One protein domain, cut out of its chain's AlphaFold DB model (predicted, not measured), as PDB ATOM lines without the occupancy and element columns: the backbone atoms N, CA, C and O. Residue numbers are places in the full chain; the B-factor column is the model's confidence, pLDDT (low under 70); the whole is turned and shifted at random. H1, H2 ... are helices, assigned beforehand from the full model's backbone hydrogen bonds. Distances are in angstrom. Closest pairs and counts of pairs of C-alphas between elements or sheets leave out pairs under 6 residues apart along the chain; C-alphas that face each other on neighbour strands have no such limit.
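This is residues 2 to 148 of the 299 residues of an uncharacterized protein of Meiothermus luteus (UniProt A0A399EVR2). Four helices, H3, H4, H6 and H7, make an up-and-down bundle, each running against the one before it, with H8 packed at a slant over H6 and H7. H1 and H2 sit at one end of the bundle, and short H5 lies between H2 and the pair H6 and H7. The 147 printed residues have eight named helices, H1 to H8 in chain order, and no named strand: the class is all helix. The whole is compact, with a radius of gyration of the C-alphas of 15.6 A, and elongated, spanning 47 by 30 by 19 A.

Begin at H3, residues 37 to 59; it forms a hairpin with H4, residues 63 to 80, at a shallow tilt of 13 degrees, the closest C-alphas, of Ala 54 and Ala 66, 4.3 A apart. H7, residues 111 to 128, touches H3 at 5 degrees, opposite ways, closest at C-alphas 55 and 114, 6.1 A. H6, residues 90 to 105, touches H4 with residues 97 to 104 alone, closest at C-alphas 70 and 104, 5.8 A. H8, residues 135 to 147, touches H7 at a steep tilt of 47 degrees, closest at C-alphas 116 and 141, 6.5 A. H5, residues 82 to 88, touches H2, residues 19 to 31, closest at C-alphas 25 and 83, 5.8 A. H1, residues 2 to 15, touches H2, closest at C-alphas 12 and 22, 5.7 A. Every O i to N i+4 pair is within hydrogen-bond range in these helices except H7, with 13 of 14.

Find C-alpha 2 at (116.963, 106.725, 225.303), where H1 begins. From C-alpha 37 at (106.072, 118.851, 227.068), H3 runs 33.0 A; H7 runs 27.1 A and H4 25.3 A. H8 ends at C-alpha 147, (107.845, 149.512, 242.861).

The farthest C-alphas, of Arg 19 and Gly 61, are 47.6 A apart. The printed part has no cut and no long link; residue 2 alone is under pLDDT 70.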
ATOM      1  N   VAL A   2     116.630 106.275 226.681       59.94
ATOM      2  CA  VAL A   2     116.963 106.725 225.303       59.94
ATOM      3  C   VAL A   2     115.705 107.128 224.517       59.94
ATOM      4  O   VAL A   2     115.720 108.158 223.852       59.94
ATOM      5  N   ASP A   3     114.599 106.395 224.672       79.00
ATOM      6  CA  ASP A   3     113.324 106.718 224.008       79.00
ATOM      7  C   ASP A   3     112.683 108.021 224.510       79.00
ATOM      8  O   ASP A   3     112.151 108.797 223.718       79.00
ATOM      9  N   ASP A   4     112.769 108.303 225.812       81.38
ATOM     10  CA  ASP A   4     112.114 109.470 226.417       81.38
ATOM     11  C   ASP A   4     112.808 110.782 226.019       81.38
ATOM     12  O   ASP A   4     112.151 111.769 225.697       81.38
ATOM     13  N   TYR A   5     114.144 110.773 225.951       84.88
ATOM     14  CA  TYR A   5     114.923 111.906 225.445       84.88
ATOM     15  C   TYR A   5     114.640 112.175 223.960       84.88
ATOM     16  O   TYR A   5     114.432 113.322 223.563       84.88
ATOM     17  N   GLN A   6     114.586 111.126 223.132       85.69
ATOM     18  CA  GLN A   6     114.289 111.267 221.702       85.69
ATOM     19  C   GLN A   6     112.871 111.797 221.464       85.69
ATOM     20  O   GLN A   6     112.663 112.619 220.570       85.69
ATOM     21  N   ARG A   7     111.907 111.381 222.294       85.44
ATOM     22  CA  ARG A   7     110.537 111.895 222.262       85.44
ATOM     23  C   ARG A   7     110.477 113.380 222.621       85.44
ATOM     24  O   ARG A   7     109.906 114.155 221.858       85.44
ATOM     25  N   LEU A   8     111.125 113.788 223.714       86.75
ATOM     26  CA  LEU A   8     111.235 115.199 224.092       86.75
ATOM     27  C   LEU A   8     111.869 116.031 222.973       86.75
ATOM     28  O   LEU A   8     111.364 117.093 222.621       86.75
ATOM     29  N   LEU A   9     112.968 115.547 222.392       87.94
ATOM     30  CA  LEU A   9     113.670 116.243 221.321       87.94
ATOM     31  C   LEU A   9     112.799 116.395 220.065       87.94
ATOM     32  O   LEU A   9     112.845 117.437 219.411       87.94
ATOM     33  N   ALA A  10     112.002 115.379 219.726       86.31
ATOM     34  CA  ALA A  10     111.057 115.447 218.616       86.31
ATOM     35  C   ALA A  10     109.982 116.522 218.853       86.31
ATOM     36  O   ALA A  10     109.760 117.356 217.972       86.31
ATOM     37  N   ASP A  11     109.393 116.561 220.051       85.25
ATOM     38  CA  ASP A  11     108.402 117.574 220.433       85.25
ATOM     39  C   ASP A  11     109.013 118.988 220.420       85.25
ATOM     40  O   ASP A  11     108.428 119.937 219.890       85.25
ATOM     41  N   LEU A  12     110.231 119.141 220.947       86.75
ATOM     42  CA  LEU A  12     110.940 120.422 220.984       86.75
ATOM     43  C   LEU A  12     111.333 120.923 219.596       86.75
ATOM     44  O   LEU A  12     111.282 122.125 219.361       86.75
ATOM     45  N   ARG A  13     111.676 120.036 218.657       88.50
ATOM     46  CA  ARG A  13     111.964 120.409 217.259       88.50
ATOM     47  C   ARG A  13     110.736 120.930 216.515       88.50
ATOM     48  O   ARG A  13     110.892 121.641 215.525       88.50
ATOM     49  N   PHE A  14     109.530 120.586 216.967       85.81
ATOM     50  CA  PHE A  14     108.301 121.177 216.439       85.81
ATOM     51  C   PHE A  14     108.090 122.608 216.958       85.81
ATOM     52  O   PHE A  14     107.599 123.467 216.229       85.81
ATOM     53  N   LEU A  15     108.489 122.873 218.204       84.44
ATOM     54  CA  LEU A  15     108.316 124.165 218.873       84.44
ATOM     55  C   LEU A  15     109.448 125.162 218.572       84.44
ATOM     56  O   LEU A  15     109.202 126.358 218.423       84.44
ATOM     57  N   ILE A  16     110.688 124.682 218.477       87.44
ATOM     58  CA  ILE A  16     111.903 125.481 218.306       87.44
ATOM     59  C   ILE A  16     112.460 125.218 216.907       87.44
ATOM     60  O   ILE A  16     112.838 124.099 216.562       87.44
ATOM     61  N   ARG A  17     112.540 126.275 216.095       83.50
ATOM     62  CA  ARG A  17     112.978 126.174 214.694       83.50
ATOM     63  C   ARG A  17     114.474 125.859 214.554       83.50
ATOM     64  O   ARG A  17     114.873 125.240 213.569       83.50
ATOM     65  N   ASP A  18     115.292 126.287 215.515       87.94
ATOM     66  CA  ASP A  18     116.732 126.017 215.554       87.94
ATOM     67  C   ASP A  18     117.026 124.657 216.215       87.94
ATOM     68  O   ASP A  18     116.747 124.433 217.395       87.94
ATOM     69  N   ARG A  19     117.642 123.746 215.451       85.69
ATOM     70  CA  ARG A  19     117.983 122.391 215.908       85.69
ATOM     71  C   ARG A  19     119.010 122.381 217.037       85.69
ATOM     72  O   ARG A  19     118.852 121.599 217.969       85.69
ATOM     73  N   GLN A  20     120.021 123.249 216.984       87.88
ATOM     74  CA  GLN A  20     121.049 123.303 218.029       87.88
ATOM     75  C   GLN A  20     120.496 123.885 219.330       87.88
ATOM     76  O   GLN A  20     120.975 123.578 220.420       87.88
ATOM     77  N   GLN A  21     119.501 124.764 219.231       87.62
ATOM     78  CA  GLN A  21     118.805 125.295 220.395       87.62
ATOM     79  C   GLN A  21     117.861 124.248 220.999       87.62
ATOM     80  O   GLN A  21     117.859 124.080 222.215       87.62
ATOM     81  N   ALA A  22     117.134 123.490 220.171       87.31
ATOM     82  CA  ALA A  22     116.268 122.403 220.632       87.31
ATOM     83  C   ALA A  22     117.040 121.308 221.393       87.31
ATOM     84  O   ALA A  22     116.565 120.841 222.424       87.31
ATOM     85  N   GLU A  23     118.237 120.941 220.927       89.19
ATOM     86  CA  GLU A  23     119.107 119.963 221.600       89.19
ATOM     87  C   GLU A  23     119.591 120.476 222.962       89.19
ATOM     88  O   GLU A  23     119.418 119.798 223.969       89.19
ATOM     89  N   ARG A  24     120.061 121.730 223.033       89.81
ATOM     90  CA  ARG A  24     120.454 122.362 224.306       89.81
ATOM     91  C   ARG A  24     119.309 122.411 225.320       89.81
ATOM     92  O   ARG A  24     119.519 122.175 226.508       89.81
ATOM     93  N   VAL A  25     118.096 122.715 224.858       90.06
ATOM     94  CA  VAL A  25     116.907 122.719 225.717       90.06
ATOM     95  C   VAL A  25     116.569 121.299 226.173       90.06
ATOM     96  O   VAL A  25     116.331 121.105 227.362       90.06
ATOM     97  N   ALA A  26     116.612 120.303 225.286       88.88
ATOM     98  CA  ALA A  26     116.368 118.904 225.638       88.88
ATOM     99  C   ALA A  26     117.354 118.392 226.704       88.88
ATOM    100  O   ALA A  26     116.938 117.758 227.676       88.88
ATOM    101  N   ASP A  27     118.641 118.722 226.575       89.94
ATOM    102  CA  ASP A  27     119.669 118.386 227.565       89.94
ATOM    103  C   ASP A  27     119.374 119.036 228.924       89.94
ATOM    104  O   ASP A  27     119.391 118.372 229.961       89.94
ATOM    105  N   SER A  28     119.023 120.327 228.930       90.19
ATOM    106  CA  SER A  28     118.696 121.041 230.172       90.19
ATOM    107  C   SER A  28     117.447 120.484 230.872       90.19
ATOM    108  O   SER A  28     117.450 120.287 232.088       90.19
ATOM    109  N   LEU A  29     116.394 120.174 230.108       90.69
ATOM    110  CA  LEU A  29     115.127 119.666 230.630       90.69
ATOM    111  C   LEU A  29     115.258 118.221 231.116       90.69
ATOM    112  O   LEU A  29     114.767 117.896 232.197       90.69
ATOM    113  N   SER A  30     115.975 117.374 230.376       89.75
ATOM    114  CA  SER A  30     116.233 115.993 230.796       89.75
ATOM    115  C   SER A  30     117.081 115.934 232.070       89.75
ATOM    116  O   SER A  30     116.779 115.138 232.962       89.75
ATOM    117  N   GLY A  31     118.056 116.839 232.226       87.94
ATOM    118  CA  GLY A  31     118.803 117.027 233.474       87.94
ATOM    119  C   GLY A  31     117.932 117.477 234.657       87.94
ATOM    120  O   GLY A  31     118.229 117.145 235.804       87.94
ATOM    121  N   ALA A  32     116.822 118.173 234.393       86.56
ATOM    122  CA  ALA A  32     115.827 118.567 235.394       86.56
ATOM    123  C   ALA A  32     114.746 117.494 235.664       86.56
ATOM    124  O   ALA A  32     113.848 117.724 236.487       86.56
ATOM    125  N   GLY A  33     114.825 116.336 234.994       88.94
ATOM    126  CA  GLY A  33     113.856 115.240 235.091       88.94
ATOM    127  C   GLY A  33     112.574 115.456 234.279       88.94
ATOM    128  O   GLY A  33     111.551 114.849 234.588       88.94
ATOM    129  N   ILE A  34     112.599 116.344 233.280       90.50
ATOM    130  CA  ILE A  34     111.486 116.602 232.362       90.50
ATOM    131  C   ILE A  34     111.747 115.857 231.058       90.50
ATOM    132  O   ILE A  34     112.728 116.129 230.370       90.50
ATOM    133  N   TYR A  35     110.836 114.951 230.701       89.25
ATOM    134  CA  TYR A  35     110.976 114.086 229.526       89.25
ATOM    135  C   TYR A  35     109.863 114.268 228.487       89.25
ATOM    136  O   TYR A  35     109.835 113.580 227.471       89.25
ATOM    137  N   SER A  36     108.935 115.194 228.717       89.06
ATOM    138  CA  SER A  36     107.889 115.542 227.757       89.06
ATOM    139  C   SER A  36     107.397 116.973 227.966       89.06
ATOM    140  O   SER A  36     107.565 117.554 229.043       89.06
ATOM    141  N   VAL A  37     106.738 117.540 226.950       87.50
ATOM    142  CA  VAL A  37     106.072 118.851 227.068       87.50
ATOM    143  C   VAL A  37     104.946 118.810 228.108       87.50
ATOM    144  O   VAL A  37     104.705 119.795 228.806       87.50
ATOM    145  N   ASP A  38     104.283 117.666 228.274       89.50
ATOM    146  CA  ASP A  38     103.265 117.497 229.312       89.50
ATOM    147  C   ASP A  38     103.878 117.479 230.714       89.50
ATOM    148  O   ASP A  38     103.317 118.074 231.636       89.50
ATOM    149  N   ASP A  39     105.056 116.877 230.890       90.44
ATOM    150  CA  ASP A  39     105.780 116.931 232.163       90.44
ATOM    151  C   ASP A  39     106.296 118.339 232.460       90.44
ATOM    152  O   ASP A  39     106.242 118.778 233.609       90.44
ATOM    153  N   TRP A  40     106.691 119.095 231.432       93.12
ATOM    154  CA  TRP A  40     107.000 120.517 231.576       93.12
ATOM    155  C   TRP A  40     105.777 121.315 232.057       93.12
ATOM    156  O   TRP A  40     105.876 122.099 233.002       93.12
ATOM    157  N   LYS A  41     104.591 121.075 231.475       92.56
ATOM    158  CA  LYS A  41     103.341 121.723 231.912       92.56
ATOM    159  C   LYS A  41     103.002 121.364 233.359       92.56
ATOM    160  O   LYS A  41     102.615 122.245 234.127       92.56
ATOM    161  N   LYS A  42     103.178 120.099 233.757       93.38
ATOM    162  CA  LYS A  42     103.011 119.663 235.155       93.38
ATOM    163  C   LYS A  42     104.000 120.368 236.082       93.38
ATOM    164  O   LYS A  42     103.584 120.857 237.129       93.38
ATOM    165  N   ALA A  43     105.269 120.481 235.689       93.75
ATOM    166  CA  ALA A  43     106.280 121.196 236.463       93.75
ATOM    167  C   ALA A  43     105.909 122.678 236.634       93.75
ATOM    168  O   ALA A  43     106.033 123.224 237.728       93.75
ATOM    169  N   LEU A  44     105.380 123.326 235.593       94.12
ATOM    170  CA  LEU A  44     104.910 124.708 235.689       94.12
ATOM    171  C   LEU A  44     103.717 124.850 236.647       94.12
ATOM    172  O   LEU A  44     103.671 125.792 237.440       94.12
ATOM    173  N   LEU A  45     102.762 123.918 236.600       94.25
ATOM    174  CA  LEU A  45     101.639 123.884 237.542       94.25
ATOM    175  C   LEU A  45     102.113 123.667 238.983       94.25
ATOM    176  O   LEU A  45     101.597 124.322 239.886       94.25
ATOM    177  N   GLU A  46     103.120 122.823 239.200       94.94
ATOM    178  CA  GLU A  46     103.748 122.627 240.510       94.94
ATOM    179  C   GLU A  46     104.389 123.927 241.023       94.94
ATOM    180  O   GLU A  46     104.144 124.335 242.159       94.94
ATOM    181  N   VAL A  47     105.156 124.623 240.175       95.25
ATOM    182  CA  VAL A  47     105.782 125.917 240.506       95.25
ATOM    183  C   VAL A  47     104.719 126.958 240.871       95.25
ATOM    184  O   VAL A  47     104.863 127.662 241.871       95.25
ATOM    185  N   ARG A  48     103.615 127.027 240.115       95.19
ATOM    186  CA  ARG A  48     102.474 127.903 240.432       95.19
ATOM    187  C   ARG A  48     101.777 127.500 241.733       95.19
ATOM    188  O   ARG A  48     101.396 128.377 242.503       95.19
ATOM    189  N   GLY A  49     101.642 126.204 242.005       95.12
ATOM    190  CA  GLY A  49     101.096 125.686 243.261       95.12
ATOM    191  C   GLY A  49     101.925 126.122 244.471       95.12
ATOM    192  O   GLY A  49     101.382 126.683 245.419       95.12
ATOM    193  N   ARG A  50     103.253 125.974 244.402       95.38
ATOM    194  CA  ARG A  50     104.173 126.451 245.451       95.38
ATOM    195  C   ARG A  50     104.162 127.974 245.602       95.38
ATOM    196  O   ARG A  50     104.305 128.488 246.706       95.38
ATOM    197  N   LEU A  51     103.955 128.719 244.515       95.25
ATOM    198  CA  LEU A  51     103.789 130.172 244.591       95.25
ATOM    199  C   LEU A  51     102.524 130.560 245.380       95.25
ATOM    200  O   LEU A  51     102.565 131.502 246.171       95.25
ATOM    201  N   LEU A  52     101.419 129.824 245.210       94.19
ATOM    202  CA  LEU A  52     100.199 130.020 246.005       94.19
ATOM    203  C   LEU A  52     100.403 129.644 247.478       94.19
ATOM    204  O   LEU A  52      99.871 130.312 248.362       94.19
ATOM    205  N   GLU A  53     101.209 128.621 247.758       94.56
ATOM    206  CA  GLU A  53     101.616 128.289 249.126       94.56
ATOM    207  C   GLU A  53     102.401 129.444 249.770       94.56
ATOM    208  O   GLU A  53     102.073 129.877 250.876       94.56
ATOM    209  N   ALA A  54     103.372 130.017 249.049       93.19
ATOM    210  CA  ALA A  54     104.112 131.191 249.509       93.19
ATOM    211  C   ALA A  54     103.191 132.402 249.746       93.19
ATOM    212  O   ALA A  54     103.368 133.138 250.720       93.19
ATOM    213  N   GLN A  55     102.174 132.589 248.898       92.62
ATOM    214  CA  GLN A  55     101.159 133.626 249.083       92.62
ATOM    215  C   GLN A  55     100.369 133.418 250.383       92.62
ATOM    216  O   GLN A  55     100.167 134.376 251.130       92.62
ATOM    217  N   ALA A  56      99.939 132.189 250.678       90.75
ATOM    218  CA  ALA A  56      99.218 131.868 251.910       90.75
ATOM    219  C   ALA A  56     100.099 132.060 253.162       90.75
ATOM    220  O   ALA A  56      99.654 132.607 254.175       90.75
ATOM    221  N   GLN A  57     101.378 131.686 253.081       90.31
ATOM    222  CA  GLN A  57     102.367 131.950 254.131       90.31
ATOM    223  C   GLN A  57     102.542 133.462 254.361       90.31
ATOM    224  O   GLN A  57     102.526 133.921 255.501       90.31
ATOM    225  N   ALA A  58     102.619 134.266 253.295       87.00
ATOM    226  CA  ALA A  58     102.709 135.722 253.407       87.00
ATOM    227  C   ALA A  58     101.438 136.348 254.013       87.00
ATOM    228  O   ALA A  58     101.533 137.241 254.850       87.00
ATOM    229  N   GLN A  59     100.251 135.855 253.640       84.62
ATOM    230  CA  GLN A  59      98.968 136.305 254.202       84.62
ATOM    231  C   GLN A  59      98.838 136.026 255.702       84.62
ATOM    232  O   GLN A  59      98.208 136.799 256.416       84.62
ATOM    233  N   THR A  60      99.430 134.932 256.179       83.31
ATOM    234  CA  THR A  60      99.392 134.525 257.593       83.31
ATOM    235  C   THR A  60     100.545 135.107 258.419       83.31
ATOM    236  O   THR A  60     100.745 134.711 259.565       83.31
ATOM    237  N   GLY A  61     101.320 136.039 257.850       78.81
ATOM    238  CA  GLY A  61     102.448 136.689 258.524       78.81
ATOM    239  C   GLY A  61     103.727 135.845 258.585       78.81
ATOM    240  O   GLY A  61     104.736 136.302 259.123       78.81
ATOM    241  N   GLN A  62     103.744 134.646 257.989       83.62
ATOM    242  CA  GLN A  62     104.896 133.738 257.943       83.62
ATOM    243  C   GLN A  62     105.907 134.163 256.865       83.62
ATOM    244  O   GLN A  62     106.218 133.427 255.928       83.62
ATOM    245  N   SER A  63     106.437 135.378 257.004       80.88
ATOM    246  CA  SER A  63     107.284 136.026 255.993       80.88
ATOM    247  C   SER A  63     108.560 135.235 255.675       80.88
ATOM    248  O   SER A  63     108.982 135.185 254.521       80.88
ATOM    249  N   GLU A  64     109.168 134.572 256.664       83.25
ATOM    250  CA  GLU A  64     110.336 133.715 256.422       83.25
ATOM    251  C   GLU A  64     110.000 132.457 255.621       83.25
ATOM    252  O   GLU A  64     110.743 132.102 254.706       83.25
ATOM    253  N   ALA A  65     108.893 131.785 255.951       88.44
ATOM    254  CA  ALA A  65     108.450 130.603 255.222       88.44
ATOM    255  C   ALA A  65     108.142 130.975 253.766       88.44
ATOM    256  O   ALA A  65     108.694 130.361 252.856       88.44
ATOM    257  N   ALA A  66     107.397 132.068 253.558       89.56
ATOM    258  CA  ALA A  66     107.073 132.587 252.231       89.56
ATOM    259  C   ALA A  66     108.329 132.848 251.385       89.56
ATOM    260  O   ALA A  66     108.372 132.483 250.212       89.56
ATOM    261  N   ARG A  67     109.384 133.422 251.981       88.56
ATOM    262  CA  ARG A  67     110.674 133.649 251.304       88.56
ATOM    263  C   ARG A  67     111.375 132.357 250.918       88.56
ATOM    264  O   ARG A  67     111.868 132.252 249.801       88.56
ATOM    265  N   ARG A  68     111.429 131.374 251.822       91.69
ATOM    266  CA  ARG A  68     112.049 130.070 251.532       91.69
ATOM    267  C   ARG A  68     111.304 129.362 250.403       91.69
ATOM    268  O   ARG A  68     111.940 128.852 249.485       91.69
ATOM    269  N   THR A  69     109.975 129.390 250.431       94.38
ATOM    270  CA  THR A  69     109.131 128.833 249.368       94.38
ATOM    271  C   THR A  69     109.339 129.581 248.048       94.38
ATOM    272  O   THR A  69     109.515 128.946 247.013       94.38
ATOM    273  N   LEU A  70     109.427 130.917 248.063       94.38
ATOM    274  CA  LEU A  70     109.749 131.715 246.873       94.38
ATOM    275  C   LEU A  70     111.134 131.409 246.297       94.38
ATOM    276  O   LEU A  70     111.268 131.304 245.081       94.38
ATOM    277  N   ALA A  71     112.148 131.211 247.140       94.31
ATOM    278  CA  ALA A  71     113.476 130.803 246.687       94.31
ATOM    279  C   ALA A  71     113.432 129.427 245.995       94.31
ATOM    280  O   ALA A  71     114.060 129.232 244.955       94.31
ATOM    281  N   GLN A  72     112.628 128.488 246.508       94.88
ATOM    282  CA  GLN A  72     112.399 127.195 245.849       94.88
ATOM    283  C   GLN A  72     111.658 127.344 244.517       94.88
ATOM    284  O   GLN A  72     112.026 126.692 243.542       94.88
ATOM    285  N   VAL A  73     110.635 128.204 244.456       96.06
ATOM    286  CA  VAL A  73     109.902 128.536 243.222       96.06
ATOM    287  C   VAL A  73     110.857 129.109 242.179       96.06
ATOM    288  O   VAL A  73     110.864 128.637 241.045       96.06
ATOM    289  N   ASN A  74     111.702 130.070 242.560       95.56
ATOM    290  CA  ASN A  74     112.687 130.678 241.672       95.56
ATOM    291  C   ASN A  74     113.715 129.642 241.187       95.56
ATOM    292  O   ASN A  74     113.953 129.516 239.988       95.56
ATOM    293  N   ALA A  75     114.268 128.825 242.088       94.56
ATOM    294  CA  ALA A  75     115.206 127.765 241.723       94.56
ATOM    295  C   ALA A  75     114.583 126.739 240.761       94.56
ATOM    296  O   ALA A  75     115.185 126.393 239.743       94.56
ATOM    297  N   ARG A  76     113.355 126.284 241.043       94.44
ATOM    298  CA  ARG A  76     112.641 125.327 240.189       94.44
ATOM    299  C   ARG A  76     112.284 125.942 238.839       94.44
ATOM    300  O   ARG A  76     112.440 125.261 237.832       94.44
ATOM    301  N   TYR A  77     111.879 127.213 238.796       95.25
ATOM    302  CA  TYR A  77     111.649 127.940 237.547       95.25
ATOM    303  C   TYR A  77     112.906 127.951 236.670       95.25
ATOM    304  O   TYR A  77     112.841 127.540 235.515       95.25
ATOM    305  N   ARG A  78     114.057 128.338 237.231       94.44
ATOM    306  CA  ARG A  78     115.324 128.437 236.488       94.44
ATOM    307  C   ARG A  78     115.807 127.100 235.925       94.44
ATOM    308  O   ARG A  78     116.370 127.055 234.840       94.44
ATOM    309  N   LEU A  79     115.596 126.013 236.666       93.19
ATOM    310  CA  LEU A  79     116.033 124.679 236.245       93.19
ATOM    311  C   LEU A  79     115.070 124.023 235.252       93.19
ATOM    312  O   LEU A  79     115.511 123.359 234.322       93.19
ATOM    313  N   ALA A  80     113.764 124.166 235.471       92.00
ATOM    314  CA  ALA A  80     112.758 123.337 234.815       92.00
ATOM    315  C   ALA A  80     111.943 124.086 233.748       92.00
ATOM    316  O   ALA A  80     111.424 123.464 232.824       92.00
ATOM    317  N   ILE A  81     111.800 125.409 233.878       94.00
ATOM    318  CA  ILE A  81     110.865 126.211 233.077       94.00
ATOM    319  C   ILE A  81     111.606 127.180 232.150       94.00
ATOM    320  O   ILE A  81     111.319 127.197 230.954       94.00
ATOM    321  N   GLU A  82     112.565 127.942 232.689       94.06
ATOM    322  CA  GLU A  82     113.338 128.978 231.982       94.06
ATOM    323  C   GLU A  82     113.923 128.493 230.643       94.06
ATOM    324  O   GLU A  82     113.684 129.188 229.660       94.06
ATOM    325  N   PRO A  83     114.571 127.311 230.522       93.12
ATOM    326  CA  PRO A  83     115.259 126.934 229.280       93.12
ATOM    327  C   PRO A  83     114.338 126.836 228.056       93.12
ATOM    328  O   PRO A  83     114.697 127.267 226.961       93.12
ATOM    329  N   LEU A  84     113.125 126.300 228.237       91.25
ATOM    330  CA  LEU A  84     112.148 126.203 227.151       91.25
ATOM    331  C   LEU A  84     111.574 127.576 226.792       91.25
ATOM    332  O   LEU A  84     111.445 127.909 225.616       91.25
ATOM    333  N   VAL A  85     111.239 128.381 227.801       92.81
ATOM    334  CA  VAL A  85     110.704 129.730 227.577       92.81
ATOM    335  C   VAL A  85     111.753 130.607 226.906       92.81
ATOM    336  O   VAL A  85     111.417 131.333 225.981       92.81
ATOM    337  N   GLU A  86     113.014 130.523 227.319       93.44
ATOM    338  CA  GLU A  86     114.117 131.296 226.750       93.44
ATOM    339  C   GLU A  86     114.303 130.992 225.261       93.44
ATOM    340  O   GLU A  86     114.523 131.907 224.467       93.44
ATOM    341  N   ALA A  87     114.130 129.729 224.863       90.31
ATOM    342  CA  ALA A  87     114.204 129.340 223.462       90.31
ATOM    343  C   ALA A  87     113.030 129.839 222.608       90.31
ATOM    344  O   ALA A  87     113.205 130.089 221.417       90.31
ATOM    345  N   LEU A  88     111.844 130.001 223.200       89.81
ATOM    346  CA  LEU A  88     110.641 130.452 222.491       89.81
ATOM    347  C   LEU A  88     110.484 131.978 222.498       89.81
ATOM    348  O   LEU A  88     110.133 132.584 221.486       89.81
ATOM    349  N   ARG A  89     110.693 132.597 223.661       90.56
ATOM    350  CA  ARG A  89     110.529 134.026 223.945       90.56
ATOM    351  C   ARG A  89     111.570 134.470 224.988       90.56
ATOM    352  O   ARG A  89     111.252 134.527 226.180       90.56
ATOM    353  N   PRO A  90     112.788 134.852 224.563       91.44
ATOM    354  CA  PRO A  90     113.872 135.215 225.481       91.44
ATOM    355  C   PRO A  90     113.520 136.412 226.374       91.44
ATOM    356  O   PRO A  90     113.846 136.425 227.560       91.44
ATOM    357  N   GLU A  91     112.777 137.387 225.842       91.69
ATOM    358  CA  GLU A  91     112.324 138.556 226.604       91.69
ATOM    359  C   GLU A  91     111.419 138.168 227.785       91.69
ATOM    360  O   GLU A  91     111.560 138.711 228.881       91.69
ATOM    361  N   LEU A  92     110.520 137.193 227.591       92.31
ATOM    362  CA  LEU A  92     109.606 136.714 228.631       92.31
ATOM    363  C   LEU A  92     110.354 135.943 229.723       92.31
ATOM    364  O   LEU A  92     110.095 136.157 230.909       92.31
ATOM    365  N   ALA A  93     111.304 135.089 229.336       92.94
ATOM    366  CA  ALA A  93     112.146 134.357 230.279       92.94
ATOM    367  C   ALA A  93     112.965 135.322 231.151       92.94
ATOM    368  O   ALA A  93     112.945 135.240 232.382       92.94
ATOM    369  N   GLN A  94     113.607 136.314 230.524       94.19
ATOM    370  CA  GLN A  94     114.385 137.328 231.233       94.19
ATOM    371  C   GLN A  94     113.511 138.169 232.172       94.19
ATOM    372  O   GLN A  94     113.909 138.449 233.310       94.19
ATOM    373  N   ARG A  95     112.312 138.560 231.719       94.12
ATOM    374  CA  ARG A  95     111.344 139.318 232.522       94.12
ATOM    375  C   ARG A  95     110.891 138.514 233.736       94.12
ATOM    376  O   ARG A  95     111.018 139.003 234.858       94.12
ATOM    377  N   THR A  96     110.466 137.270 233.533       94.38
ATOM    378  CA  THR A  96     110.017 136.378 234.610       94.38
ATOM    379  C   THR A  96     111.123 136.153 235.639       94.38
ATOM    380  O   THR A  96     110.903 136.339 236.837       94.38
ATOM    381  N   ARG A  97     112.344 135.836 235.184       94.62
ATOM    382  CA  ARG A  97     113.508 135.651 236.059       94.62
ATOM    383  C   ARG A  97     113.814 136.892 236.888       94.62
ATOM    384  O   ARG A  97     114.101 136.777 238.079       94.62
ATOM    385  N   ARG A  98     113.755 138.080 236.281       93.44
ATOM    386  CA  ARG A  98     113.989 139.340 236.995       93.44
ATOM    387  C   ARG A  98     112.943 139.551 238.088       93.44
ATOM    388  O   ARG A  98     113.316 139.866 239.210       93.44
ATOM    389  N   VAL A  99     111.659 139.360 237.782       94.06
ATOM    390  CA  VAL A  99     110.574 139.587 238.751       94.06
ATOM    391  C   VAL A  99     110.642 138.573 239.896       94.06
ATOM    392  O   VAL A  99     110.532 138.972 241.051       94.06
ATOM    393  N   LEU A 100     110.884 137.289 239.605       94.06
ATOM    394  CA  LEU A 100     111.057 136.261 240.639       94.06
ATOM    395  C   LEU A 100     112.278 136.537 241.525       94.06
ATOM    396  O   LEU A 100     112.178 136.433 242.745       94.06
ATOM    397  N   GLY A 101     113.401 136.956 240.935       92.88
ATOM    398  CA  GLY A 101     114.594 137.343 241.692       92.88
ATOM    399  C   GLY A 101     114.370 138.572 242.578       92.88
ATOM    400  O   GLY A 101     114.802 138.591 243.730       92.88
ATOM    401  N   LEU A 102     113.647 139.583 242.081       91.75
ATOM    402  CA  LEU A 102     113.253 140.741 242.889       91.75
ATOM    403  C   LEU A 102     112.319 140.328 244.034       91.75
ATOM    404  O   LEU A 102     112.505 140.784 245.157       91.75
ATOM    405  N   ALA A 103     111.351 139.444 243.773       91.69
ATOM    406  CA  ALA A 103     110.416 138.957 244.780       91.69
ATOM    407  C   ALA A 103     111.106 138.155 245.891       91.69
ATOM    408  O   ALA A 103     110.796 138.359 247.061       91.69
ATOM    409  N   GLU A 104     112.082 137.309 245.559       90.00
ATOM    410  CA  GLU A 104     112.886 136.573 246.543       90.00
ATOM    411  C   GLU A 104     113.631 137.514 247.512       90.00
ATOM    412  O   GLU A 104     113.735 137.248 248.714       90.00
ATOM    413  N   GLY A 105     114.133 138.640 247.000       84.62
ATOM    414  CA  GLY A 105     114.849 139.646 247.784       84.62
ATOM    415  C   GLY A 105     113.957 140.658 248.512       84.62
ATOM    416  O   GLY A 105     114.445 141.347 249.411       84.62
ATOM    417  N   ALA A 106     112.680 140.762 248.138       85.62
ATOM    418  CA  ALA A 106     111.807 141.849 248.558       85.62
ATOM    419  C   ALA A 106     111.314 141.734 250.011       85.62
ATOM    420  O   ALA A 106     111.144 140.661 250.600       85.62
ATOM    421  N   VAL A 107     111.028 142.901 250.583       82.19
ATOM    422  CA  VAL A 107     110.386 143.064 251.890       82.19
ATOM    423  C   VAL A 107     108.942 143.496 251.684       82.19
ATOM    424  O   VAL A 107     108.656 144.242 250.750       82.19
ATOM    425  N   GLY A 108     108.043 143.041 252.558       80.56
ATOM    426  CA  GLY A 108     106.644 143.470 252.524       80.56
ATOM    427  C   GLY A 108     105.884 142.990 251.287       80.56
ATOM    428  O   GLY A 108     105.059 143.734 250.763       80.56
ATOM    429  N   LEU A 109     106.163 141.769 250.815       87.00
ATOM    430  CA  LEU A 109     105.430 141.148 249.708       87.00
ATOM    431  C   LEU A 109     103.928 141.122 249.996       87.00
ATOM    432  O   LEU A 109     103.491 140.616 251.035       87.00
ATOM    433  N   ARG A 110     103.144 141.652 249.055       86.88
ATOM    434  CA  ARG A 110     101.686 141.731 249.123       86.88
ATOM    435  C   ARG A 110     101.025 140.622 248.309       86.88
ATOM    436  O   ARG A 110     101.607 140.068 247.386       86.88
ATOM    437  N   THR A 111      99.775 140.298 248.627       86.12
ATOM    438  CA  THR A 111      98.950 139.317 247.889       86.12
ATOM    439  C   THR A 111      98.800 139.670 246.408       86.12
ATOM    440  O   THR A 111      98.802 138.788 245.547       86.12
ATOM    441  N   SER A 112      98.725 140.966 246.104       87.88
ATOM    442  CA  SER A 112      98.732 141.501 244.742       87.88
ATOM    443  C   SER A 112     100.020 141.162 243.985       87.88
ATOM    444  O   SER A 112      99.950 140.837 242.803       87.88
ATOM    445  N   ASP A 113     101.176 141.133 244.657       91.88
ATOM    446  CA  ASP A 113     102.456 140.776 244.033       91.88
ATOM    447  C   ASP A 113     102.461 139.314 243.581       91.88
ATOM    448  O   ASP A 113     102.822 139.013 242.445       91.88
ATOM    449  N   PHE A 114     101.973 138.404 244.431       91.81
ATOM    450  CA  PHE A 114     101.815 136.987 244.083       91.81
ATOM    451  C   PHE A 114     100.828 136.767 242.933       91.81
ATOM    452  O   PHE A 114     101.031 135.876 242.109       91.81
ATOM    453  N   THR A 115      99.793 137.605 242.831       92.12
ATOM    454  CA  THR A 115      98.838 137.549 241.716       92.12
ATOM    455  C   THR A 115      99.526 137.879 240.390       92.12
ATOM    456  O   THR A 115      99.385 137.127 239.425       92.12
ATOM    457  N   VAL A 116     100.333 138.945 240.351       93.62
ATOM    458  CA  VAL A 116     101.102 139.333 239.155       93.62
ATOM    459  C   VAL A 116     102.172 138.285 238.822       93.62
ATOM    460  O   VAL A 116     102.307 137.905 237.662       93.62
ATOM    461  N   LEU A 117     102.876 137.745 239.825       94.56
ATOM    462  CA  LEU A 117     103.834 136.642 239.650       94.56
ATOM    463  C   LEU A 117     103.177 135.377 239.072       94.56
ATOM    464  O   LEU A 117     103.732 134.732 238.184       94.56
ATOM    465  N   SER A 118     101.982 135.022 239.550       94.50
ATOM    466  CA  SER A 118     101.227 133.870 239.043       94.50
ATOM    467  C   SER A 118     100.740 134.098 237.612       94.50
ATOM    468  O   SER A 118     100.773 133.167 236.804       94.50
ATOM    469  N   GLY A 119     100.338 135.332 237.285       93.69
ATOM    470  CA  GLY A 119     100.042 135.755 235.917       93.69
ATOM    471  C   GLY A 119     101.262 135.629 235.006       93.69
ATOM    472  O   GLY A 119     101.161 135.076 233.918       93.69
ATOM    473  N   GLU A 120     102.443 136.017 235.481       94.25
ATOM    474  CA  GLU A 120     103.682 135.874 234.716       94.25
ATOM    475  C   GLU A 120     104.007 134.402 234.420       94.25
ATOM    476  O   GLU A 120     104.292 134.031 233.281       94.25
ATOM    477  N   LEU A 121     103.876 133.512 235.408       94.31
ATOM    478  CA  LEU A 121     104.017 132.066 235.193       94.31
ATOM    479  C   LEU A 121     102.948 131.497 234.246       94.31
ATOM    480  O   LEU A 121     103.228 130.562 233.499       94.31
ATOM    481  N   LEU A 122     101.736 132.051 234.241       93.88
ATOM    482  CA  LEU A 122     100.709 131.687 233.265       93.88
ATOM    483  C   LEU A 122     101.082 132.159 231.853       93.88
ATOM    484  O   LEU A 122     100.885 131.410 230.899       93.88
ATOM    485  N   GLU A 123     101.664 133.348 231.699       93.69
ATOM    486  CA  GLU A 123     102.143 133.826 230.398       93.69
ATOM    487  C   GLU A 123     103.247 132.922 229.831       93.69
ATOM    488  O   GLU A 123     103.255 132.653 228.631       93.69
ATOM    489  N   ASN A 124     104.105 132.357 230.691       91.69
ATOM    490  CA  ASN A 124     105.078 131.332 230.295       91.69
ATOM    491  C   ASN A 124     104.401 130.075 229.715       91.69
ATOM    492  O   ASN A 124     104.886 129.525 228.730       91.69
ATOM    493  N   ALA A 125     103.262 129.640 230.270       90.94
ATOM    494  CA  ALA A 125     102.482 128.534 229.702       90.94
ATOM    495  C   ALA A 125     101.907 128.903 228.326       90.94
ATOM    496  O   ALA A 125     102.004 128.139 227.366       90.94
ATOM    497  N   LEU A 126     101.326 130.101 228.235       90.88
ATOM    498  CA  LEU A 126     100.681 130.611 227.026       90.88
ATOM    499  C   LEU A 126     101.675 130.861 225.887       90.88
ATOM    500  O   LEU A 126     101.284 130.793 224.723       90.88
ATOM    501  N   ALA A 127     102.949 131.110 226.201       88.31
ATOM    502  CA  ALA A 127     103.999 131.307 225.210       88.31
ATOM    503  C   ALA A 127     104.175 130.089 224.287       88.31
ATOM    504  O   ALA A 127     104.393 130.278 223.091       88.31
ATOM    505  N   ILE A 128     104.003 128.865 224.805       87.38
ATOM    506  CA  ILE A 128     104.044 127.629 224.000       87.38
ATOM    507  C   ILE A 128     102.878 127.577 223.007       87.38
ATOM    508  O   ILE A 128     103.026 127.101 221.887       87.38
ATOM    509  N   GLU A 129     101.720 128.112 223.390       87.94
ATOM    510  CA  GLU A 129     100.529 128.193 222.536       87.94
ATOM    511  C   GLU A 129     100.547 129.420 221.605       87.94
ATOM    512  O   GLU A 129      99.563 129.695 220.917       87.94
ATOM    513  N   GLY A 130     101.627 130.213 221.611       84.44
ATOM    514  CA  GLY A 130     101.717 131.477 220.875       84.44
ATOM    515  C   GLY A 130     100.819 132.593 221.426       84.44
ATOM    516  O   GLY A 130     100.755 133.676 220.844       84.44
ATOM    517  N   ARG A 131     100.154 132.373 222.563       90.06
ATOM    518  CA  ARG A 131      99.234 133.319 223.208       90.06
ATOM    519  C   ARG A 131      99.980 134.269 224.154       90.06
ATOM    520  O   ARG A 131     101.184 134.146 224.383       90.06
ATOM    521  N   SER A 132      99.275 135.277 224.665       90.06
ATOM    522  CA  SER A 132      99.784 136.195 225.695       90.06
ATOM    523  C   SER A 132      98.640 136.720 226.561       90.06
ATOM    524  O   SER A 132      97.484 136.687 226.137       90.06
ATOM    525  N   LEU A 133      98.962 137.222 227.757       89.00
ATOM    526  CA  LEU A 133      98.005 137.913 228.635       89.00
ATOM    527  C   LEU A 133      97.744 139.373 228.212       89.00
ATOM    528  O   LEU A 133      96.879 140.039 228.778       89.00
ATOM    529  N   GLY A 134      98.460 139.864 227.196       91.56
ATOM    530  CA  GLY A 134      98.286 141.196 226.625       91.56
ATOM    531  C   GLY A 134      99.058 142.311 227.340       91.56
ATOM    532  O   GLY A 134      99.740 142.113 228.347       91.56
ATOM    533  N   ALA A 135      98.942 143.525 226.795       90.06
ATOM    534  CA  ALA A 135      99.730 144.688 227.217       90.06
ATOM    535  C   ALA A 135      99.439 145.151 228.654       90.06
ATOM    536  O   ALA A 135     100.327 145.664 229.331       90.06
ATOM    537  N   PHE A 136      98.211 144.954 229.143       91.06
ATOM    538  CA  PHE A 136      97.843 145.350 230.502       91.06
ATOM    539  C   PHE A 136      98.605 144.543 231.562       91.06
ATOM    540  O   PHE A 136      99.094 145.117 232.532       91.06
ATOM    541  N   HIS A 137      98.783 143.235 231.352       92.56
ATOM    542  CA  HIS A 137      99.608 142.409 232.236       92.56
ATOM    543  C   HIS A 137     101.085 142.824 232.171       92.56
ATOM    544  O   HIS A 137     101.722 142.996 233.205       92.56
ATOM    545  N   ALA A 138     101.613 143.107 230.975       90.31
ATOM    546  CA  ALA A 138     102.978 143.620 230.831       90.31
ATOM    547  C   ALA A 138     103.195 144.943 231.597       90.31
ATOM    548  O   ALA A 138     104.233 145.123 232.236       90.31
ATOM    549  N   LEU A 139     102.199 145.838 231.599       92.00
ATOM    550  CA  LEU A 139     102.215 147.060 232.405       92.00
ATOM    551  C   LEU A 139     102.222 146.752 233.909       92.00
ATOM    552  O   LEU A 139     103.007 147.350 234.644       92.00
ATOM    553  N   GLN A 140     101.386 145.815 234.372       92.88
ATOM    554  CA  GLN A 140     101.367 145.391 235.777       92.88
ATOM    555  C   GLN A 140     102.723 144.835 236.219       92.88
ATOM    556  O   GLN A 140     103.215 145.192 237.288       92.88
ATOM    557  N   VAL A 141     103.356 144.012 235.381       92.75
ATOM    558  CA  VAL A 141     104.695 143.471 235.634       92.75
ATOM    559  C   VAL A 141     105.742 144.582 235.660       92.75
ATOM    560  O   VAL A 141     106.596 144.591 236.544       92.75
ATOM    561  N   GLY A 142     105.667 145.554 234.747       91.44
ATOM    562  CA  GLY A 142     106.552 146.722 234.751       91.44
ATOM    563  C   GLY A 142     106.416 147.556 236.029       91.44
ATOM    564  O   GLY A 142     107.416 147.903 236.659       91.44
ATOM    565  N   LEU A 143     105.180 147.811 236.470       91.94
ATOM    566  CA  LEU A 143     104.906 148.525 237.717       91.94
ATOM    567  C   LEU A 143     105.388 147.735 238.939       91.94
ATOM    568  O   LEU A 143     105.945 148.319 239.873       91.94
ATOM    569  N   LEU A 144     105.209 146.412 238.927       92.31
ATOM    570  CA  LEU A 144     105.745 145.532 239.955       92.31
ATOM    571  C   LEU A 144     107.268 145.664 240.016       92.31
ATOM    572  O   LEU A 144     107.790 145.972 241.078       92.31
ATOM    573  N   GLN A 145     107.978 145.538 238.894       91.56
ATOM    574  CA  GLN A 145     109.440 145.675 238.862       91.56
ATOM    575  C   GLN A 145     109.930 147.028 239.386       91.56
ATOM    576  O   GLN A 145     110.930 147.074 240.096       91.56
ATOM    577  N   ALA A 146     109.234 148.119 239.054       90.12
ATOM    578  CA  ALA A 146     109.633 149.462 239.464       90.12
ATOM    579  C   ALA A 146     109.374 149.742 240.952       90.12
ATOM    580  O   ALA A 146     110.106 150.504 241.580       90.12
ATOM    581  N   THR A 147     108.313 149.159 241.515       88.31
ATOM    582  CA  THR A 147     107.845 149.512 242.861       88.31
ATOM    583  C   THR A 147     108.186 148.469 243.920       88.31
ATOM    584  O   THR A 147     108.273 148.818 245.090       88.31
ATOM    585  N   LEU A 148     108.384 147.200 243.562       89.44
ATOM    586  CA  LEU A 148     108.477 146.102 244.525       89.44
ATOM    587  C   LEU A 148     109.561 146.322 245.597       89.44
ATOM    588  O   LEU A 148     110.696 146.691 245.304       89.44
TER     589      LEU A 148